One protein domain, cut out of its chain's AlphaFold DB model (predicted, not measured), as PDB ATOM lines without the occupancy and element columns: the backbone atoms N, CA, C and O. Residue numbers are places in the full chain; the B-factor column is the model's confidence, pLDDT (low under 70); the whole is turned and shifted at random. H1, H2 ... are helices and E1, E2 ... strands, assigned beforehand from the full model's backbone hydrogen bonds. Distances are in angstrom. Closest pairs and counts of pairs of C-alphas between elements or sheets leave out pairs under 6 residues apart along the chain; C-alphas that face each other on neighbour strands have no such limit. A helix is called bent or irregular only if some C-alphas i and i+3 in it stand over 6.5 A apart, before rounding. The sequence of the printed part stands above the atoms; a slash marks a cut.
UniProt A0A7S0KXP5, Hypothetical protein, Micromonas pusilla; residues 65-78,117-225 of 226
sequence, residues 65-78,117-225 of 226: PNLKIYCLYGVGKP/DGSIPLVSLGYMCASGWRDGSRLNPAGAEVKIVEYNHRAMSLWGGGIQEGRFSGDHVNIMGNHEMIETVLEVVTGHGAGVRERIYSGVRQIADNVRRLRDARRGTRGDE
ATOM      1  N   PRO A  65      54.318 -45.612 -27.945       87.69
ATOM      2  CA  PRO A  65      55.366 -45.690 -28.975       87.69
ATOM      3  C   PRO A  65      55.464 -47.063 -29.657       87.69
ATOM      4  O   PRO A  65      55.902 -47.155 -30.796       87.69
ATOM      5  N   ASN A  66      55.019 -48.125 -28.983       92.31
ATOM      6  CA  ASN A  66      54.997 -49.482 -29.536       92.31
ATOM      7  C   ASN A  66      53.678 -49.811 -30.262       92.31
ATOM      8  O   ASN A  66      53.497 -50.942 -30.712       92.31
ATOM      9  N   LEU A  67      52.738 -48.859 -30.345       94.12
ATOM     10  CA  LEU A  67      51.468 -49.059 -31.035       94.12
ATOM     11  C   LEU A  67      51.699 -49.155 -32.545       94.12
ATOM     12  O   LEU A  67      52.351 -48.306 -33.151       94.12
ATOM     13  N   LYS A  68      51.092 -50.172 -33.152       95.12
ATOM     14  CA  LYS A  68      51.007 -50.351 -34.603       95.12
ATOM     15  C   LYS A  68      49.540 -50.450 -34.993       95.12
ATOM     16  O   LYS A  68      48.760 -51.095 -34.297       95.12
ATOM     17  N   ILE A  69      49.172 -49.815 -36.096       95.75
ATOM     18  CA  ILE A  69      47.805 -49.760 -36.609       95.75
ATOM     19  C   ILE A  69      47.775 -50.450 -37.969       95.75
ATOM     20  O   ILE A  69      48.465 -50.041 -38.901       95.75
ATOM     21  N   TYR A  70      46.932 -51.471 -38.089       97.62
ATOM     22  CA  TYR A  70      46.671 -52.173 -39.340       97.62
ATOM     23  C   TYR A  70      45.232 -51.891 -39.749       97.62
ATOM     24  O   TYR A  70      44.293 -52.285 -39.062       97.62
ATOM     25  N   CYS A  71      45.058 -51.177 -40.854       97.75
ATOM     26  CA  CYS A  71      43.751 -50.849 -41.393       97.75
ATOM     27  C   CYS A  71      43.367 -51.880 -42.442       97.75
ATOM     28  O   CYS A  71      43.846 -51.822 -43.574       97.75
ATOM     29  N   LEU A  72      42.533 -52.829 -42.023       98.06
ATOM     30  CA  LEU A  72      42.072 -53.958 -42.821       98.06
ATOM     31  C   LEU A  72      40.657 -53.648 -43.318       98.06
ATOM     32  O   LEU A  72      39.753 -53.507 -42.498       98.06
ATOM     33  N   TYR A  73      40.459 -53.503 -44.626       98.19
ATOM     34  CA  TYR A  73      39.127 -53.234 -45.178       98.19
ATOM     35  C   TYR A  73      38.977 -53.688 -46.627       98.19
ATOM     36  O   TYR A  73      39.950 -53.844 -47.367       98.19
ATOM     37  N   GLY A  74      37.725 -53.913 -47.015       97.75
ATOM     38  CA  GLY A  74      37.346 -54.297 -48.363       97.75
ATOM     39  C   GLY A  74      37.264 -53.104 -49.308       97.75
ATOM     40  O   GLY A  74      36.949 -51.990 -48.888       97.75
ATOM     41  N   VAL A  75      37.570 -53.335 -50.583       97.81
ATOM     42  CA  VAL A  75      37.481 -52.332 -51.657       97.81
ATOM     43  C   VAL A  75      36.952 -52.967 -52.940       97.81
ATOM     44  O   VAL A  75      36.932 -54.190 -53.065       97.81
ATOM     45  N   GLY A  76      36.563 -52.157 -53.921       95.56
ATOM     46  CA  GLY A  76      36.134 -52.634 -55.234       95.56
ATOM     47  C   GLY A  76      34.675 -53.084 -55.295       95.56
ATOM     48  O   GLY A  76      34.232 -53.545 -56.348       95.56
ATOM     49  N   LYS A  77      33.905 -52.937 -54.207       95.00
ATOM     50  CA  LYS A  77      32.463 -53.199 -54.191       95.00
ATOM     51  C   LYS A  77      31.693 -51.870 -54.270       95.00
ATOM     52  O   LYS A  77      31.999 -50.952 -53.511       95.00
ATOM     53  N   PRO A  78      30.702 -51.727 -55.173       95.44
ATOM     54  CA  PRO A  78      29.869 -50.529 -55.213       95.44
ATOM     55  C   PRO A  78      29.147 -50.302 -53.878       95.44
ATOM     56  O   PRO A  78      28.393 -51.162 -53.431       95.44
ATOM     57  N   ASP A 117      33.131 -51.167 -49.542       96.69
ATOM     58  CA  ASP A 117      32.926 -52.580 -49.175       96.69
ATOM     59  C   ASP A 117      31.461 -53.053 -49.337       96.69
ATOM     60  O   ASP A 117      31.052 -54.061 -48.771       96.69
ATOM     61  N   GLY A 118      30.635 -52.321 -50.087       95.25
ATOM     62  CA  GLY A 118      29.196 -52.565 -50.230       95.25
ATOM     63  C   GLY A 118      28.315 -51.883 -49.180       95.25
ATOM     64  O   GLY A 118      27.135 -51.682 -49.450       95.25
ATOM     65  N   SER A 119      28.861 -51.469 -48.030       96.19
ATOM     66  CA  SER A 119      28.107 -50.764 -46.972       96.19
ATOM     67  C   SER A 119      28.725 -49.417 -46.597       96.19
ATOM     68  O   SER A 119      28.034 -48.408 -46.476       96.19
ATOM     69  N   ILE A 120      30.046 -49.379 -46.449       97.56
ATOM     70  CA  ILE A 120      30.828 -48.229 -46.016       97.56
ATOM     71  C   ILE A 120      31.672 -47.713 -47.192       97.56
ATOM     72  O   ILE A 120      32.399 -48.475 -47.837       97.56
ATOM     73  N   PRO A 121      31.572 -46.418 -47.547       97.75
ATOM     74  CA  PRO A 121      32.311 -45.876 -48.677       97.75
ATOM     75  C   PRO A 121      33.802 -45.773 -48.341       97.75
ATOM     76  O   PRO A 121      34.177 -45.471 -47.205       97.75
ATOM     77  N   LEU A 122      34.660 -45.900 -49.354       97.94
ATOM     78  CA  LEU A 122      36.121 -45.898 -49.219       97.94
ATOM     79  C   LEU A 122      36.674 -44.687 -48.452       97.94
ATOM     80  O   LEU A 122      37.645 -44.797 -47.705       97.94
ATOM     81  N   VAL A 123      36.036 -43.519 -48.596       96.81
ATOM     82  CA  VAL A 123      36.410 -42.319 -47.831       96.81
ATOM     83  C   VAL A 123      36.296 -42.542 -46.320       96.81
ATOM     84  O   VAL A 123      37.131 -42.044 -45.580       96.81
ATOM     85  N   SER A 124      35.302 -43.297 -45.857       96.12
ATOM     86  CA  SER A 124      35.127 -43.604 -44.437       96.12
ATOM     87  C   SER A 124      36.059 -44.728 -43.987       96.12
ATOM     88  O   SER A 124      36.633 -44.631 -42.907       96.12
ATOM     89  N   LEU A 125      36.255 -45.755 -44.821       97.12
ATOM     90  CA  LEU A 125      37.137 -46.886 -44.514       97.12
ATOM     91  C   LEU A 125      38.602 -46.456 -44.358       97.12
ATOM     92  O   LEU A 125      39.290 -46.864 -43.425       97.12
ATOM     93  N   GLY A 126      39.086 -45.620 -45.280       96.69
ATOM     94  CA  GLY A 126      40.521 -45.433 -45.466       96.69
ATOM     95  C   GLY A 126      41.078 -44.054 -45.116       96.69
ATOM     96  O   GLY A 126      42.291 -43.932 -44.949       96.69
ATOM     97  N   TYR A 127      40.256 -43.004 -44.976       96.19
ATOM     98  CA  TYR A 127      40.760 -41.624 -44.824       96.19
ATOM     99  C   TYR A 127      41.706 -41.443 -43.628       96.19
ATOM    100  O   TYR A 127      42.768 -40.827 -43.754       96.19
ATOM    101  N   MET A 128      41.341 -41.993 -42.468       95.69
ATOM    102  CA  MET A 128      42.160 -41.869 -41.260       95.69
ATOM    103  C   MET A 128      43.506 -42.561 -41.424       95.69
ATOM    104  O   MET A 128      44.547 -41.981 -41.126       95.69
ATOM    105  N   CYS A 129      43.496 -43.756 -41.999       96.31
ATOM    106  CA  CYS A 129      44.699 -44.539 -42.219       96.31
ATOM    107  C   CYS A 129      45.589 -43.960 -43.317       96.31
ATOM    108  O   CYS A 129      46.808 -44.051 -43.227       96.31
ATOM    109  N   ALA A 130      45.002 -43.356 -44.351       96.00
ATOM    110  CA  ALA A 130      45.734 -42.783 -45.476       96.00
ATOM    111  C   ALA A 130      46.265 -41.373 -45.194       96.00
ATOM    112  O   ALA A 130      47.222 -40.951 -45.834       96.00
ATOM    113  N   SER A 131      45.655 -40.634 -44.265       94.50
ATOM    114  CA  SER A 131      46.015 -39.237 -44.008       94.50
ATOM    115  C   SER A 131      45.849 -38.818 -42.551       94.50
ATOM    116  O   SER A 131      46.754 -38.201 -41.996       94.50
ATOM    117  N   GLY A 132      44.712 -39.126 -41.922       93.00
ATOM    118  CA  GLY A 132      44.378 -38.611 -40.588       93.00
ATOM    119  C   GLY A 132      45.375 -38.987 -39.485       93.00
ATOM    120  O   GLY A 132      45.599 -38.180 -38.587       93.00
ATOM    121  N   TRP A 133      46.011 -40.154 -39.570       95.00
ATOM    122  CA  TRP A 133      47.003 -40.659 -38.613       95.00
ATOM    123  C   TRP A 133      48.432 -40.718 -39.175       95.00
ATOM    124  O   TRP A 133      49.319 -41.270 -38.529       95.00
ATOM    125  N   ARG A 134      48.679 -40.154 -40.363       92.56
ATOM    126  CA  ARG A 134      50.000 -40.128 -41.017       92.56
ATOM    127  C   ARG A 134      50.646 -38.740 -40.957       92.56
ATOM    128  O   ARG A 134      50.056 -37.797 -40.437       92.56
ATOM    129  N   ASP A 135      51.865 -38.630 -41.482       83.00
ATOM    130  CA  ASP A 135      52.549 -37.367 -41.808       83.00
ATOM    131  C   ASP A 135      52.644 -36.361 -40.647       83.00
ATOM    132  O   ASP A 135      52.292 -35.190 -40.792       83.00
ATOM    133  N   GLY A 136      53.066 -36.816 -39.462       77.25
ATOM    134  CA  GLY A 136      53.189 -35.934 -38.294       77.25
ATOM    135  C   GLY A 136      51.849 -35.360 -37.818       77.25
ATOM    136  O   GLY A 136      51.804 -34.295 -37.202       77.25
ATOM    137  N   SER A 137      50.740 -36.040 -38.127       87.44
ATOM    138  CA  SER A 137      49.410 -35.638 -37.683       87.44
ATOM    139  C   SER A 137      49.360 -35.460 -36.167       87.44
ATOM    140  O   SER A 137      49.733 -36.348 -35.403       87.44
ATOM    141  N   ARG A 138      48.753 -34.354 -35.721       90.94
ATOM    142  CA  ARG A 138      48.385 -34.135 -34.309       90.94
ATOM    143  C   ARG A 138      47.508 -35.248 -33.726       90.94
ATOM    144  O   ARG A 138      47.414 -35.367 -32.511       90.94
ATOM    145  N   LEU A 139      46.837 -36.021 -34.584       92.88
ATOM    146  CA  LEU A 139      46.011 -37.156 -34.183       92.88
ATOM    147  C   LEU A 139      46.835 -38.434 -33.970       92.88
ATOM    148  O   LEU A 139      46.289 -39.409 -33.481       92.88
ATOM    149  N   ASN A 140      48.129 -38.441 -34.302       95.00
ATOM    150  CA  ASN A 140      49.056 -39.538 -34.031       95.00
ATOM    151  C   ASN A 140      50.313 -39.020 -33.298       95.00
ATOM    152  O   ASN A 140      51.401 -38.974 -33.876       95.00
ATOM    153  N   PRO A 141      50.184 -38.597 -32.025       93.56
ATOM    154  CA  PRO A 141      51.251 -37.898 -31.304       93.56
ATOM    155  C   PRO A 141      52.478 -38.765 -30.990       93.56
ATOM    156  O   PRO A 141      53.546 -38.216 -30.743       93.56
ATOM    157  N   ALA A 142      52.337 -40.093 -30.965       93.69
ATOM    158  CA  ALA A 142      53.449 -41.023 -30.752       93.69
ATOM    159  C   ALA A 142      54.058 -41.555 -32.058       93.69
ATOM    160  O   ALA A 142      54.987 -42.352 -31.999       93.69
ATOM    161  N   GLY A 143      53.544 -41.139 -33.222       93.88
ATOM    162  CA  GLY A 143      54.043 -41.617 -34.509       93.88
ATOM    163  C   GLY A 143      53.846 -43.120 -34.708       93.88
ATOM    164  O   GLY A 143      54.706 -43.764 -35.299       93.88
ATOM    165  N   ALA A 144      52.732 -43.672 -34.211       94.56
ATOM    166  CA  ALA A 144      52.386 -45.077 -34.395       94.56
ATOM    167  C   ALA A 144      52.448 -45.452 -35.882       94.56
ATOM    168  O   ALA A 144      51.928 -44.721 -36.732       94.56
ATOM    169  N   GLU A 145      53.073 -46.588 -36.191       94.38
ATOM    170  CA  GLU A 145      53.161 -47.094 -37.558       94.38
ATOM    171  C   GLU A 145      51.756 -47.456 -38.051       94.38
ATOM    172  O   GLU A 145      51.042 -48.215 -37.398       94.38
ATOM    173  N   VAL A 146      51.360 -46.927 -39.209       96.00
ATOM    174  CA  VAL A 146      50.073 -47.234 -39.843       96.00
ATOM    175  C   VAL A 146      50.337 -48.011 -41.126       96.00
ATOM    176  O   VAL A 146      51.133 -47.567 -41.960       96.00
ATOM    177  N   LYS A 147      49.648 -49.134 -41.325       97.44
ATOM    178  CA  LYS A 147      49.663 -49.917 -42.568       97.44
ATOM    179  C   LYS A 147      48.245 -50.098 -43.086       97.44
ATOM    180  O   LYS A 147      47.359 -50.501 -42.337       97.44
ATOM    181  N   ILE A 148      48.037 -49.817 -44.366       98.38
ATOM    182  CA  ILE A 148      46.777 -50.114 -45.050       98.38
ATOM    183  C   ILE A 148      46.890 -51.489 -45.712       98.38
ATOM    184  O   ILE A 148      47.862 -51.752 -46.414       98.38
ATOM    185  N   VAL A 149      45.910 -52.363 -45.503       98.31
ATOM    186  CA  VAL A 149      45.820 -53.651 -46.197       98.31
ATOM    187  C   VAL A 149      44.418 -53.780 -46.770       98.31
ATOM    188  O   VAL A 149      43.456 -54.066 -46.058       98.31
ATOM    189  N   GLU A 150      44.313 -53.520 -48.067       98.38
ATOM    190  CA  GLU A 150      43.053 -53.607 -48.792       98.38
ATOM    191  C   GLU A 150      42.799 -55.021 -49.317       98.38
ATOM    192  O   GLU A 150      43.709 -55.686 -49.823       98.38
ATOM    193  N   TYR A 151      41.536 -55.442 -49.260       97.31
ATOM    194  CA  TYR A 151      41.055 -56.704 -49.819       97.31
ATOM    195  C   TYR A 151      40.110 -56.401 -50.978       97.31
ATOM    196  O   TYR A 151      38.978 -55.962 -50.779       97.31
ATOM    197  N   ASN A 152      40.592 -56.603 -52.204       94.75
ATOM    198  CA  ASN A 152      39.792 -56.341 -53.394       94.75
ATOM    199  C   ASN A 152      38.662 -57.373 -53.505       94.75
ATOM    200  O   ASN A 152      38.926 -58.576 -53.570       94.75
ATOM    201  N   HIS A 153      37.417 -56.903 -53.528       93.25
ATOM    202  CA  HIS A 153      36.238 -57.749 -53.556       93.25
ATOM    203  C   HIS A 153      36.182 -58.561 -54.850       93.25
ATOM    204  O   HIS A 153      36.135 -58.023 -55.957       93.25
ATOM    205  N   ARG A 154      36.158 -59.888 -54.706       88.31
ATOM    206  CA  ARG A 154      36.014 -60.822 -55.824       88.31
ATOM    207  C   ARG A 154      34.823 -61.733 -55.580       88.31
ATOM    208  O   ARG A 154      34.920 -62.706 -54.830       88.31
ATOM    209  N   ALA A 155      33.715 -61.434 -56.251       72.31
ATOM    210  CA  ALA A 155      32.557 -62.314 -56.270       72.31
ATOM    211  C   ALA A 155      32.922 -63.664 -56.914       72.31
ATOM    212  O   ALA A 155      33.673 -63.725 -57.894       72.31
ATOM    213  N   MET A 156      32.388 -64.757 -56.365       64.31
ATOM    214  CA  MET A 156      32.462 -66.059 -57.022       64.31
ATOM    215  C   MET A 156      31.544 -66.065 -58.245       64.31
ATOM    216  O   MET A 156      30.433 -65.543 -58.209       64.31
ATOM    217  N   SER A 157      32.019 -66.659 -59.340       58.59
ATOM    218  CA  SER A 157      31.174 -66.913 -60.509       58.59
ATOM    219  C   SER A 157      30.071 -67.912 -60.148       58.59
ATOM    220  O   SER A 157      30.320 -68.863 -59.406       58.59
ATOM    221  N   LEU A 158      28.883 -67.739 -60.736       57.03
ATOM    222  CA  LEU A 158      27.720 -68.630 -60.590       57.03
ATOM    223  C   LEU A 158      28.048 -70.112 -60.857       57.03
ATOM    224  O   LEU A 158      27.444 -70.995 -60.257       57.03
ATOM    225  N   TRP A 159      29.039 -70.393 -61.707       57.41
ATOM    226  CA  TRP A 159      29.483 -71.753 -62.042       57.41
ATOM    227  C   TRP A 159      30.427 -72.392 -61.005       57.41
ATOM    228  O   TRP A 159      30.763 -73.565 -61.128       57.41
ATOM    229  N   GLY A 160      30.866 -71.638 -59.991       55.25
ATOM    230  CA  GLY A 160      31.850 -72.058 -58.985       55.25
ATOM    231  C   GLY A 160      31.273 -72.514 -57.642       55.25
ATOM    232  O   GLY A 160      32.045 -72.693 -56.705       55.25
ATOM    233  N   GLY A 161      29.951 -72.692 -57.530       46.25
ATOM    234  CA  GLY A 161      29.332 -73.325 -56.362       46.25
ATOM    235  C   GLY A 161      28.981 -72.403 -55.190       46.25
ATOM    236  O   GLY A 161      29.332 -72.717 -54.057       46.25
ATOM    237  N   GLY A 162      28.227 -71.320 -55.409       46.47
ATOM    238  CA  GLY A 162      27.480 -70.738 -54.290       46.47
ATOM    239  C   GLY A 162      26.859 -69.360 -54.487       46.47
ATOM    240  O   GLY A 162      27.404 -68.486 -55.147       46.47
ATOM    241  N   ILE A 163      25.732 -69.188 -53.797       51.00
ATOM    242  CA  ILE A 163      25.019 -67.943 -53.458       51.00
ATOM    243  C   ILE A 163      25.801 -67.150 -52.375       51.00
ATOM    244  O   ILE A 163      25.383 -66.080 -51.943       51.00
ATOM    245  N   GLN A 164      26.930 -67.699 -51.905       57.12
ATOM    246  CA  GLN A 164      27.835 -67.122 -50.915       57.12
ATOM    247  C   GLN A 164      29.003 -66.421 -51.601       57.12
ATOM    248  O   GLN A 164      29.580 -66.918 -52.571       57.12
ATOM    249  N   GLU A 165      29.374 -65.262 -51.074       64.31
ATOM    250  CA  GLU A 165      30.548 -64.542 -51.536       64.31
ATOM    251  C   GLU A 165      31.816 -65.321 -51.156       64.31
ATOM    252  O   GLU A 165      31.953 -65.808 -50.036       64.31
ATOM    253  N   GLY A 166      32.720 -65.509 -52.118       75.38
ATOM    254  CA  GLY A 166      33.820 -66.458 -51.979       75.38
ATOM    255  C   GLY A 166      34.911 -66.072 -50.993       75.38
ATOM    256  O   GLY A 166      34.919 -64.991 -50.416       75.38
ATOM    257  N   ARG A 167      35.932 -66.935 -50.901       86.31
ATOM    258  CA  ARG A 167      37.097 -66.770 -50.008       86.31
ATOM    259  C   ARG A 167      37.883 -65.460 -50.175       86.31
ATOM    260  O   ARG A 167      38.758 -65.191 -49.365       86.31
ATOM    261  N   PHE A 168      37.632 -64.696 -51.237       90.44
ATOM    262  CA  PHE A 168      38.247 -63.396 -51.525       90.44
ATOM    263  C   PHE A 168      37.219 -62.247 -51.446       90.44
ATOM    264  O   PHE A 168      37.387 -61.222 -52.109       90.44
ATOM    265  N   SER A 169      36.113 -62.410 -50.707       92.00
ATOM    266  CA  SER A 169      35.141 -61.326 -50.557       92.00
ATOM    267  C   SER A 169      35.753 -60.155 -49.785       92.00
ATOM    268  O   SER A 169      36.363 -60.332 -48.733       92.00
ATOM    269  N   GLY A 170      35.598 -58.955 -50.335       93.19
ATOM    270  CA  GLY A 170      35.846 -57.678 -49.664       93.19
ATOM    271  C   GLY A 170      34.540 -56.976 -49.283       93.19
ATOM    272  O   GLY A 170      34.507 -55.757 -49.201       93.19
ATOM    273  N   ASP A 171      33.440 -57.718 -49.161       93.25
ATOM    274  CA  ASP A 171      32.180 -57.170 -48.652       93.25
ATOM    275  C   ASP A 171      32.240 -56.923 -47.146       93.25
ATOM    276  O   ASP A 171      32.881 -57.677 -46.418       93.25
ATOM    277  N   HIS A 172      31.507 -55.912 -46.692       95.19
ATOM    278  CA  HIS A 172      31.447 -55.461 -45.310       95.19
ATOM    279  C   HIS A 172      31.309 -56.585 -44.273       95.19
ATOM    280  O   HIS A 172      31.990 -56.562 -43.250       95.19
ATOM    281  N   VAL A 173      30.445 -57.575 -44.526       92.88
ATOM    282  CA  VAL A 173      30.211 -58.686 -43.593       92.88
ATOM    283  C   VAL A 173      31.083 -59.883 -43.956       92.88
ATOM    284  O   VAL A 173      31.728 -60.475 -43.087       92.88
ATOM    285  N   ASN A 174      31.141 -60.238 -45.242       91.56
ATOM    286  CA  ASN A 174      31.818 -61.464 -45.674       91.56
ATOM    287  C   ASN A 174      33.350 -61.361 -45.675       91.56
ATOM    288  O   ASN A 174      34.021 -62.387 -45.791       91.56
ATOM    289  N   ILE A 175      33.924 -60.168 -45.484       94.50
ATOM    290  CA  ILE A 175      35.372 -59.979 -45.320       94.50
ATOM    291  C   ILE A 175      35.945 -60.788 -44.153       94.50
ATOM    292  O   ILE A 175      37.087 -61.225 -44.229       94.50
ATOM    293  N   MET A 176      35.152 -61.080 -43.118       93.00
ATOM    294  CA  MET A 176      35.588 -61.938 -42.009       93.00
ATOM    295  C   MET A 176      35.890 -63.380 -42.445       93.00
ATOM    296  O   MET A 176      36.646 -64.074 -41.772       93.00
ATOM    297  N   GLY A 177      35.319 -63.832 -43.567       91.88
ATOM    298  CA  GLY A 177      35.630 -65.113 -44.206       91.88
ATOM    299  C   GLY A 177      36.734 -65.024 -45.267       91.88
ATOM    300  O   GLY A 177      37.022 -66.016 -45.938       91.88
ATOM    301  N   ASN A 178      37.342 -63.850 -45.460       94.44
ATOM    302  CA  ASN A 178      38.420 -63.667 -46.420       94.44
ATOM    303  C   ASN A 178      39.714 -64.286 -45.877       94.44
ATOM    304  O   ASN A 178      40.261 -63.821 -44.880       94.44
ATOM    305  N   HIS A 179      40.224 -65.325 -46.538       94.25
ATOM    306  CA  HIS A 179      41.425 -66.025 -46.066       94.25
ATOM    307  C   HIS A 179      42.659 -65.124 -45.992       94.25
ATOM    308  O   HIS A 179      43.393 -65.226 -45.020       94.25
ATOM    309  N   GLU A 180      42.859 -64.195 -46.933       95.44
ATOM    310  CA  GLU A 180      43.997 -63.267 -46.868       95.44
ATOM    311  C   GLU A 180      43.875 -62.327 -45.656       95.44
ATOM    312  O   GLU A 180      44.880 -61.906 -45.075       95.44
ATOM    313  N   MET A 181      42.641 -61.975 -45.272       96.50
ATOM    314  CA  MET A 181      42.380 -61.162 -44.084       96.50
ATOM    315  C   MET A 181      42.659 -61.949 -42.813       96.50
ATOM    316  O   MET A 181      43.358 -61.448 -41.934       96.50
ATOM    317  N   ILE A 182      42.181 -63.190 -42.747       96.88
ATOM    318  CA  ILE A 182      42.447 -64.103 -41.634       96.88
ATOM    319  C   ILE A 182      43.956 -64.336 -41.489       96.88
ATOM    320  O   ILE A 182      44.481 -64.189 -40.389       96.88
ATOM    321  N   GLU A 183      44.670 -64.615 -42.581       96.44
ATOM    322  CA  GLU A 183      46.134 -64.743 -42.601       96.44
ATOM    323  C   GLU A 183      46.809 -63.477 -42.066       96.44
ATOM    324  O   GLU A 183      47.647 -63.555 -41.173       96.44
ATOM    325  N   THR A 184      46.389 -62.294 -42.527       97.44
ATOM    326  CA  THR A 184      46.944 -61.023 -42.039       97.44
ATOM    327  C   THR A 184      46.691 -60.826 -40.542       97.44
ATOM    328  O   THR A 184      47.586 -60.378 -39.826       97.44
ATOM    329  N   VAL A 185      45.500 -61.168 -40.040       97.56
ATOM    330  CA  VAL A 185      45.192 -61.106 -38.603       97.56
ATOM    331  C   VAL A 185      46.096 -62.061 -37.826       97.56
ATOM    332  O   VAL A 185      46.685 -61.643 -36.831       97.56
ATOM    333  N   LEU A 186      46.254 -63.305 -38.290       97.69
ATOM    334  CA  LEU A 186      47.119 -64.306 -37.660       97.69
ATOM    335  C   LEU A 186      48.581 -63.846 -37.611       97.69
ATOM    336  O   LEU A 186      49.202 -63.904 -36.551       97.69
ATOM    337  N   GLU A 187      49.116 -63.315 -38.708       97.00
ATOM    338  CA  GLU A 187      50.465 -62.735 -38.760       97.00
ATOM    339  C   GLU A 187      50.633 -61.609 -37.725       97.00
ATOM    340  O   GLU A 187      51.615 -61.571 -36.979       97.00
ATOM    341  N   VAL A 188      49.652 -60.707 -37.607       96.44
ATOM    342  CA  VAL A 188      49.699 -59.603 -36.635       96.44
ATOM    343  C   VAL A 188      49.676 -60.111 -35.194       96.44
ATOM    344  O   VAL A 188      50.517 -59.691 -34.397       96.44
ATOM    345  N   VAL A 189      48.744 -61.006 -34.845       96.44
ATOM    346  CA  VAL A 189      48.553 -61.445 -33.449       96.44
ATOM    347  C   VAL A 189      49.611 -62.441 -32.974       96.44
ATOM    348  O   VAL A 189      49.852 -62.536 -31.775       96.44
ATOM    349  N   THR A 190      50.282 -63.148 -33.888       97.12
ATOM    350  CA  THR A 190      51.364 -64.098 -33.558       97.12
ATOM    351  C   THR A 190      52.747 -63.445 -33.453       97.12
ATOM    352  O   THR A 190      53.742 -64.139 -33.265       97.12
ATOM    353  N   GLY A 191      52.832 -62.113 -33.553       94.00
ATOM    354  CA  GLY A 191      54.088 -61.365 -33.420       94.00
ATOM    355  C   GLY A 191      54.845 -61.137 -34.733       94.00
ATOM    356  O   GLY A 191      55.875 -60.464 -34.731       94.00
ATOM    357  N   HIS A 192      54.312 -61.599 -35.864       95.75
ATOM    358  CA  HIS A 192      54.909 -61.449 -37.195       95.75
ATOM    359  C   HIS A 192      54.395 -60.216 -37.964       95.75
ATOM    360  O   HIS A 192      54.809 -59.958 -39.094       95.75
ATOM    361  N   GLY A 193      53.577 -59.358 -37.337       93.19
ATOM    362  CA  GLY A 193      52.989 -58.161 -37.962       93.19
ATOM    363  C   GLY A 193      53.994 -57.173 -38.584       93.19
ATOM    364  O   GLY A 193      53.655 -56.411 -39.495       93.19
ATOM    365  N   ALA A 194      55.261 -57.200 -38.156       93.00
ATOM    366  CA  ALA A 194      56.325 -56.439 -38.812       93.00
ATOM    367  C   ALA A 194      56.469 -56.801 -40.306       93.00
ATOM    368  O   ALA A 194      56.692 -55.901 -41.116       93.00
ATOM    369  N   GLY A 195      56.262 -58.073 -40.667       94.75
ATOM    370  CA  GLY A 195      56.324 -58.586 -42.039       94.75
ATOM    371  C   GLY A 195      55.101 -58.267 -42.905       94.75
ATOM    372  O   GLY A 195      55.195 -58.315 -44.132       94.75
ATOM    373  N   VAL A 196      53.969 -57.876 -42.305       96.62
ATOM    374  CA  VAL A 196      52.769 -57.476 -43.058       96.62
ATOM    375  C   VAL A 196      53.091 -56.237 -43.889       96.62
ATOM    376  O   VAL A 196      53.502 -55.205 -43.355       96.62
ATOM    377  N   ARG A 197      52.914 -56.325 -45.208       96.25
ATOM    378  CA  ARG A 197      53.186 -55.220 -46.136       96.25
ATOM    379  C   ARG A 197      51.937 -54.384 -46.372       96.25
ATOM    380  O   ARG A 197      50.828 -54.911 -46.416       96.25
ATOM    381  N   GLU A 198      52.137 -53.084 -46.571       96.62
ATOM    382  CA  GLU A 198      51.063 -52.207 -47.029       96.62
ATOM    383  C   GLU A 198      50.638 -52.587 -48.453       96.62
ATOM    384  O   GLU A 198      51.474 -52.807 -49.334       96.62
ATOM    385  N   ARG A 199      49.322 -52.664 -48.661       97.00
ATOM    386  CA  ARG A 199      48.691 -53.068 -49.911       97.00
ATOM    387  C   ARG A 199      47.496 -52.165 -50.189       97.00
ATOM    388  O   ARG A 199      46.536 -52.161 -49.424       97.00
ATOM    389  N   ILE A 200      47.576 -51.402 -51.274       97.88
ATOM    390  CA  ILE A 200      46.553 -50.435 -51.682       97.88
ATOM    391  C   ILE A 200      46.252 -50.671 -53.162       97.88
ATOM    392  O   ILE A 200      47.145 -50.568 -54.001       97.88
ATOM    393  N   TYR A 201      45.003 -50.996 -53.465       96.75
ATOM    394  CA  TYR A 201      44.436 -51.133 -54.803       96.75
ATOM    395  C   TYR A 201      43.582 -49.921 -55.194       96.75
ATOM    396  O   TYR A 201      43.439 -49.616 -56.377       96.75
ATOM    397  N   SER A 202      43.000 -49.246 -54.206       97.44
ATOM    398  CA  SER A 202      42.006 -48.200 -54.380       97.44
ATOM    399  C   SER A 202      42.609 -46.799 -54.564       97.44
ATOM    400  O   SER A 202      43.797 -46.544 -54.348       97.44
ATOM    401  N   GLY A 203      41.746 -45.833 -54.895       97.44
ATOM    402  CA  GLY A 203      42.084 -44.406 -54.946       97.44
ATOM    403  C   GLY A 203      42.161 -43.709 -53.577       97.44
ATOM    404  O   GLY A 203      42.091 -42.479 -53.524       97.44
ATOM    405  N   VAL A 204      42.269 -44.441 -52.457       97.81
ATOM    406  CA  VAL A 204      42.136 -43.888 -51.091       97.81
ATOM    407  C   VAL A 204      43.056 -42.698 -50.814       97.81
ATOM    408  O   VAL A 204      42.617 -41.708 -50.226       97.81
ATOM    409  N   ARG A 205      44.311 -42.733 -51.281       96.31
ATOM    410  CA  ARG A 205      45.269 -41.631 -51.081       96.31
ATOM    411  C   ARG A 205      44.815 -40.354 -51.792       96.31
ATOM    412  O   ARG A 205      44.809 -39.283 -51.196       96.31
ATOM    413  N   GLN A 206      44.331 -40.480 -53.026       97.38
ATOM    414  CA  GLN A 206      43.817 -39.351 -53.811       97.38
ATOM    415  C   GLN A 206      42.547 -38.771 -53.173       97.38
ATOM    416  O   GLN A 206      42.374 -37.553 -53.108       97.38
ATOM    417  N   ILE A 207      41.660 -39.636 -52.670       96.50
ATOM    418  CA  ILE A 207      40.474 -39.220 -51.913       96.50
ATOM    419  C   ILE A 207      40.893 -38.454 -50.657       96.50
ATOM    420  O   ILE A 207      40.347 -37.382 -50.391       96.50
ATOM    421  N   ALA A 208      41.871 -38.963 -49.908       95.50
ATOM    422  CA  ALA A 208      42.339 -38.336 -48.683       95.50
ATOM    423  C   ALA A 208      42.978 -36.962 -48.929       95.50
ATOM    424  O   ALA A 208      42.655 -36.001 -48.226       95.50
ATOM    425  N   ASP A 209      43.783 -36.831 -49.982       95.31
ATOM    426  CA  ASP A 209      44.352 -35.551 -50.406       95.31
ATOM    427  C   ASP A 209      43.267 -34.552 -50.812       95.31
ATOM    428  O   ASP A 209      43.308 -33.384 -50.421       95.31
ATOM    429  N   ASN A 210      42.248 -35.004 -51.546       95.62
ATOM    430  CA  ASN A 210      41.121 -34.159 -51.928       95.62
ATOM    431  C   ASN A 210      40.331 -33.671 -50.706       95.62
ATOM    432  O   ASN A 210      39.970 -32.495 -50.641       95.62
ATOM    433  N   VAL A 211      40.089 -34.539 -49.720       93.62
ATOM    434  CA  VAL A 211      39.443 -34.150 -48.456       93.62
ATOM    435  C   VAL A 211      40.293 -33.121 -47.710       93.62
ATOM    436  O   VAL A 211      39.754 -32.108 -47.261       93.62
ATOM    437  N   ARG A 212      41.614 -33.332 -47.625       89.44
ATOM    438  CA  ARG A 212      42.553 -32.398 -46.987       89.44
ATOM    439  C   ARG A 212      42.502 -31.022 -47.658       89.44
ATOM    440  O   ARG A 212      42.219 -30.035 -46.986       89.44
ATOM    441  N   ARG A 213      42.643 -30.973 -48.987       92.25
ATOM    442  CA  ARG A 213      42.564 -29.737 -49.788       92.25
ATOM    443  C   ARG A 213      41.246 -28.993 -49.580       92.25
ATOM    444  O   ARG A 213      41.250 -27.787 -49.364       92.25
ATOM    445  N   LEU A 214      40.114 -29.699 -49.612       91.75
ATOM    446  CA  LEU A 214      38.795 -29.089 -49.410       91.75
ATOM    447  C   LEU A 214      38.608 -28.554 -47.991       91.75
ATOM    448  O   LEU A 214      37.996 -27.502 -47.802       91.75
ATOM    449  N   ARG A 215      39.116 -29.271 -46.986       87.25
ATOM    450  CA  ARG A 215      39.097 -28.818 -45.594       87.25
ATOM    451  C   ARG A 215      39.922 -27.545 -45.427       87.25
ATOM    452  O   ARG A 215      39.464 -26.624 -44.759       87.25
ATOM    453  N   ASP A 216      41.106 -27.501 -46.023       87.69
ATOM    454  CA  ASP A 216      42.017 -26.367 -45.893       87.69
ATOM    455  C   ASP A 216      41.472 -25.141 -46.647       87.69
ATOM    456  O   ASP A 216      41.424 -24.053 -46.075       87.69
ATOM    457  N   ALA A 217      40.898 -25.328 -47.843       90.62
ATOM    458  CA  ALA A 217      40.196 -24.269 -48.575       90.62
ATOM    459  C   ALA A 217      39.028 -23.670 -47.770       90.62
ATOM    460  O   ALA A 217      38.890 -22.454 -47.695       90.62
ATOM    461  N   ARG A 218      38.221 -24.513 -47.104       88.06
ATOM    462  CA  ARG A 218      37.118 -24.057 -46.236       88.06
ATOM    463  C   ARG A 218      37.589 -23.291 -45.002       88.06
ATOM    464  O   ARG A 218      36.822 -22.507 -44.453       88.06
ATOM    465  N   ARG A 219      38.800 -23.566 -44.513       82.38
ATOM    466  CA  ARG A 219      39.390 -22.838 -43.382       82.38
ATOM    467  C   ARG A 219      39.934 -21.485 -43.820       82.38
ATOM    468  O   ARG A 219      39.698 -20.524 -43.103       82.38
ATOM    469  N   GLY A 220      40.570 -21.414 -44.991       74.25
ATOM    470  CA  GLY A 220      41.020 -20.153 -45.588       74.25
ATOM    471  C   GLY A 220      39.865 -19.173 -45.794       74.25
ATOM    472  O   GLY A 220      39.887 -18.083 -45.244       74.25
ATOM    473  N   THR A 221      38.775 -19.615 -46.429       66.94
ATOM    474  CA  THR A 221      37.592 -18.759 -46.655       66.94
ATOM    475  C   THR A 221      36.915 -18.267 -45.374       66.94
ATOM    476  O   THR A 221      36.229 -17.259 -45.405       66.94
ATOM    477  N   ARG A 222      37.069 -18.985 -44.253       58.28
ATOM    478  CA  ARG A 222      36.484 -18.607 -42.955       58.28
ATOM    479  C   ARG A 222      37.393 -17.681 -42.141       58.28
ATOM    480  O   ARG A 222      36.929 -17.110 -41.163       58.28
ATOM    481  N   GLY A 223      38.675 -17.597 -42.505       51.06
ATOM    482  CA  GLY A 223      39.634 -16.647 -41.943       51.06
ATOM    483  C   GLY A 223      39.563 -15.269 -42.602       51.06
ATOM    484  O   GLY A 223      39.892 -14.297 -41.944       51.06
ATOM    485  N   ASP A 224      39.077 -15.192 -43.845       48.66
ATOM    486  CA  ASP A 224      38.902 -13.936 -44.596       48.66
ATOM    487  C   ASP A 224      37.548 -13.233 -44.319       48.66
ATOM    488  O   ASP A 224      37.304 -12.135 -44.816       48.66
ATOM    489  N   GLU A 225      36.648 -13.863 -43.549       44.53
ATOM    490  CA  GLU A 225      35.334 -13.323 -43.132       44.53
ATOM    491  C   GLU A 225      35.319 -12.787 -41.678       44.53
ATOM    492  O   GLU A 225      34.251 -12.452 -41.159       44.53
TER     493      GLU A 225
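AT A GLANCE: This is residues 65 to 78 and 117 to 225 of the 226 residues of the protein "Hypothetical protein" of Micromonas pusilla (UniProt A0A7S0KXP5). A narrow parallel ribbon of two strands, E1 and E2, stands in the middle, with H1 over one face and the kinked helix H3 over the other; beyond H1 the long helix H4 runs outward, and its residues 213 to 223 stick out with residues 224 and 225 as a free arm. The unnamed loop of residues 153 to 173 reaches out to the opposite end of the longest axis, and the little helix H2 follows it, leading end to end into the start of H3 with one residue between them. The printed part has 123 residues with four named helices and two named strands, in the order E1, H1, E2, H2, H3, H4; the sheet has the order E1, E2, both strands parallel, and the class is mixed, helices and strands. The whole is loose, with a radius of gyration of the C-alphas of 17.2 A, and flat in outline, spanning 61 by 34 by 18 A.

IN THESE COORDINATES: E1 is residues 68 to 75, 21.9 A from first to last C-alpha, and begins at C-alpha 68 at (51.007, -50.351, -34.603). After the cut comes H1, residues 122 to 132, 14.0 A long; it is irregular, with C-alphas 125 and 128 7.8 A apart. E2, residues 145 to 152, is 22.7 A long and begins at C-alpha 145 at (53.161, -47.094, -37.558). H2 is residues 174 to 177, 5.5 A long. H3, residues 179 to 195, is 17.1 A long; it has a kink of 98 degrees near residue 189 and is irregular, with C-alphas 191 and 194 7.6 A apart. H4, residues 204 to 223, is the longest helix, 28.8 A, and ends at C-alpha 223 at (39.634, -16.647, -41.943).

HOW THE PARTS SIT: E1 and E2 are parallel neighbours, with 18 degrees between their directions. The C-alphas of residues 71 and 148 face each other at 4.8 A, and N 71 and O 147 as well as N 147 and O 69 are within hydrogen-bond range, each pair at 2.8 A. The closest C-alphas of E1 and H1 are those of Cys 71 and Cys 129, 6.4 A apart. The closest C-alphas of E2 and H3 are those of Tyr 151 and Met 181, 7.4 A apart. H1 and H3 are apart. The closest C-alphas of E1 and H2 are those of Gly 74 and Ile 175, 6.7 A apart. H2 and H3 are close but not clearly touching, their closest C-alphas being those of Met 176 and Ile 182 at 7.2 A. H4 touches H1 with residues 204 to 209 alone; the closest C-alphas are those of Tyr 127 and Ala 208, 5.3 A apart, and the lines are only just about perpendicular, at 70.3 degrees. H4 is apart from E1, E2, H2 and H3. Of the O i to N i+4 pairs, 5 of 7 are within hydrogen-bond range in H1, 8 of 13 in H3 and 15 of 16 in H4, while H2 is too short for such a pair.

THE WHOLE: The C-alphas farthest apart are those of Gly 161 and Glu 225, 61.7 A. Without residues 213 to 225, which stand free, the body has 110 residues and spans 50 by 36 by 18 A. Residues 79 to 116 are not printed, and C-alphas 78 and 117 are 7.1 A apart across this cut, which falls in the link from E1 to H1. The links from H1 to E2 and from E2 to H2 are long, with 12 and 21 residues; the link from H2 to H3 is tight and that from H3 to H4 short. The mean pLDDT of the printed part is 89.1, and residues 156 to 165 and 221 to 225 are under 70.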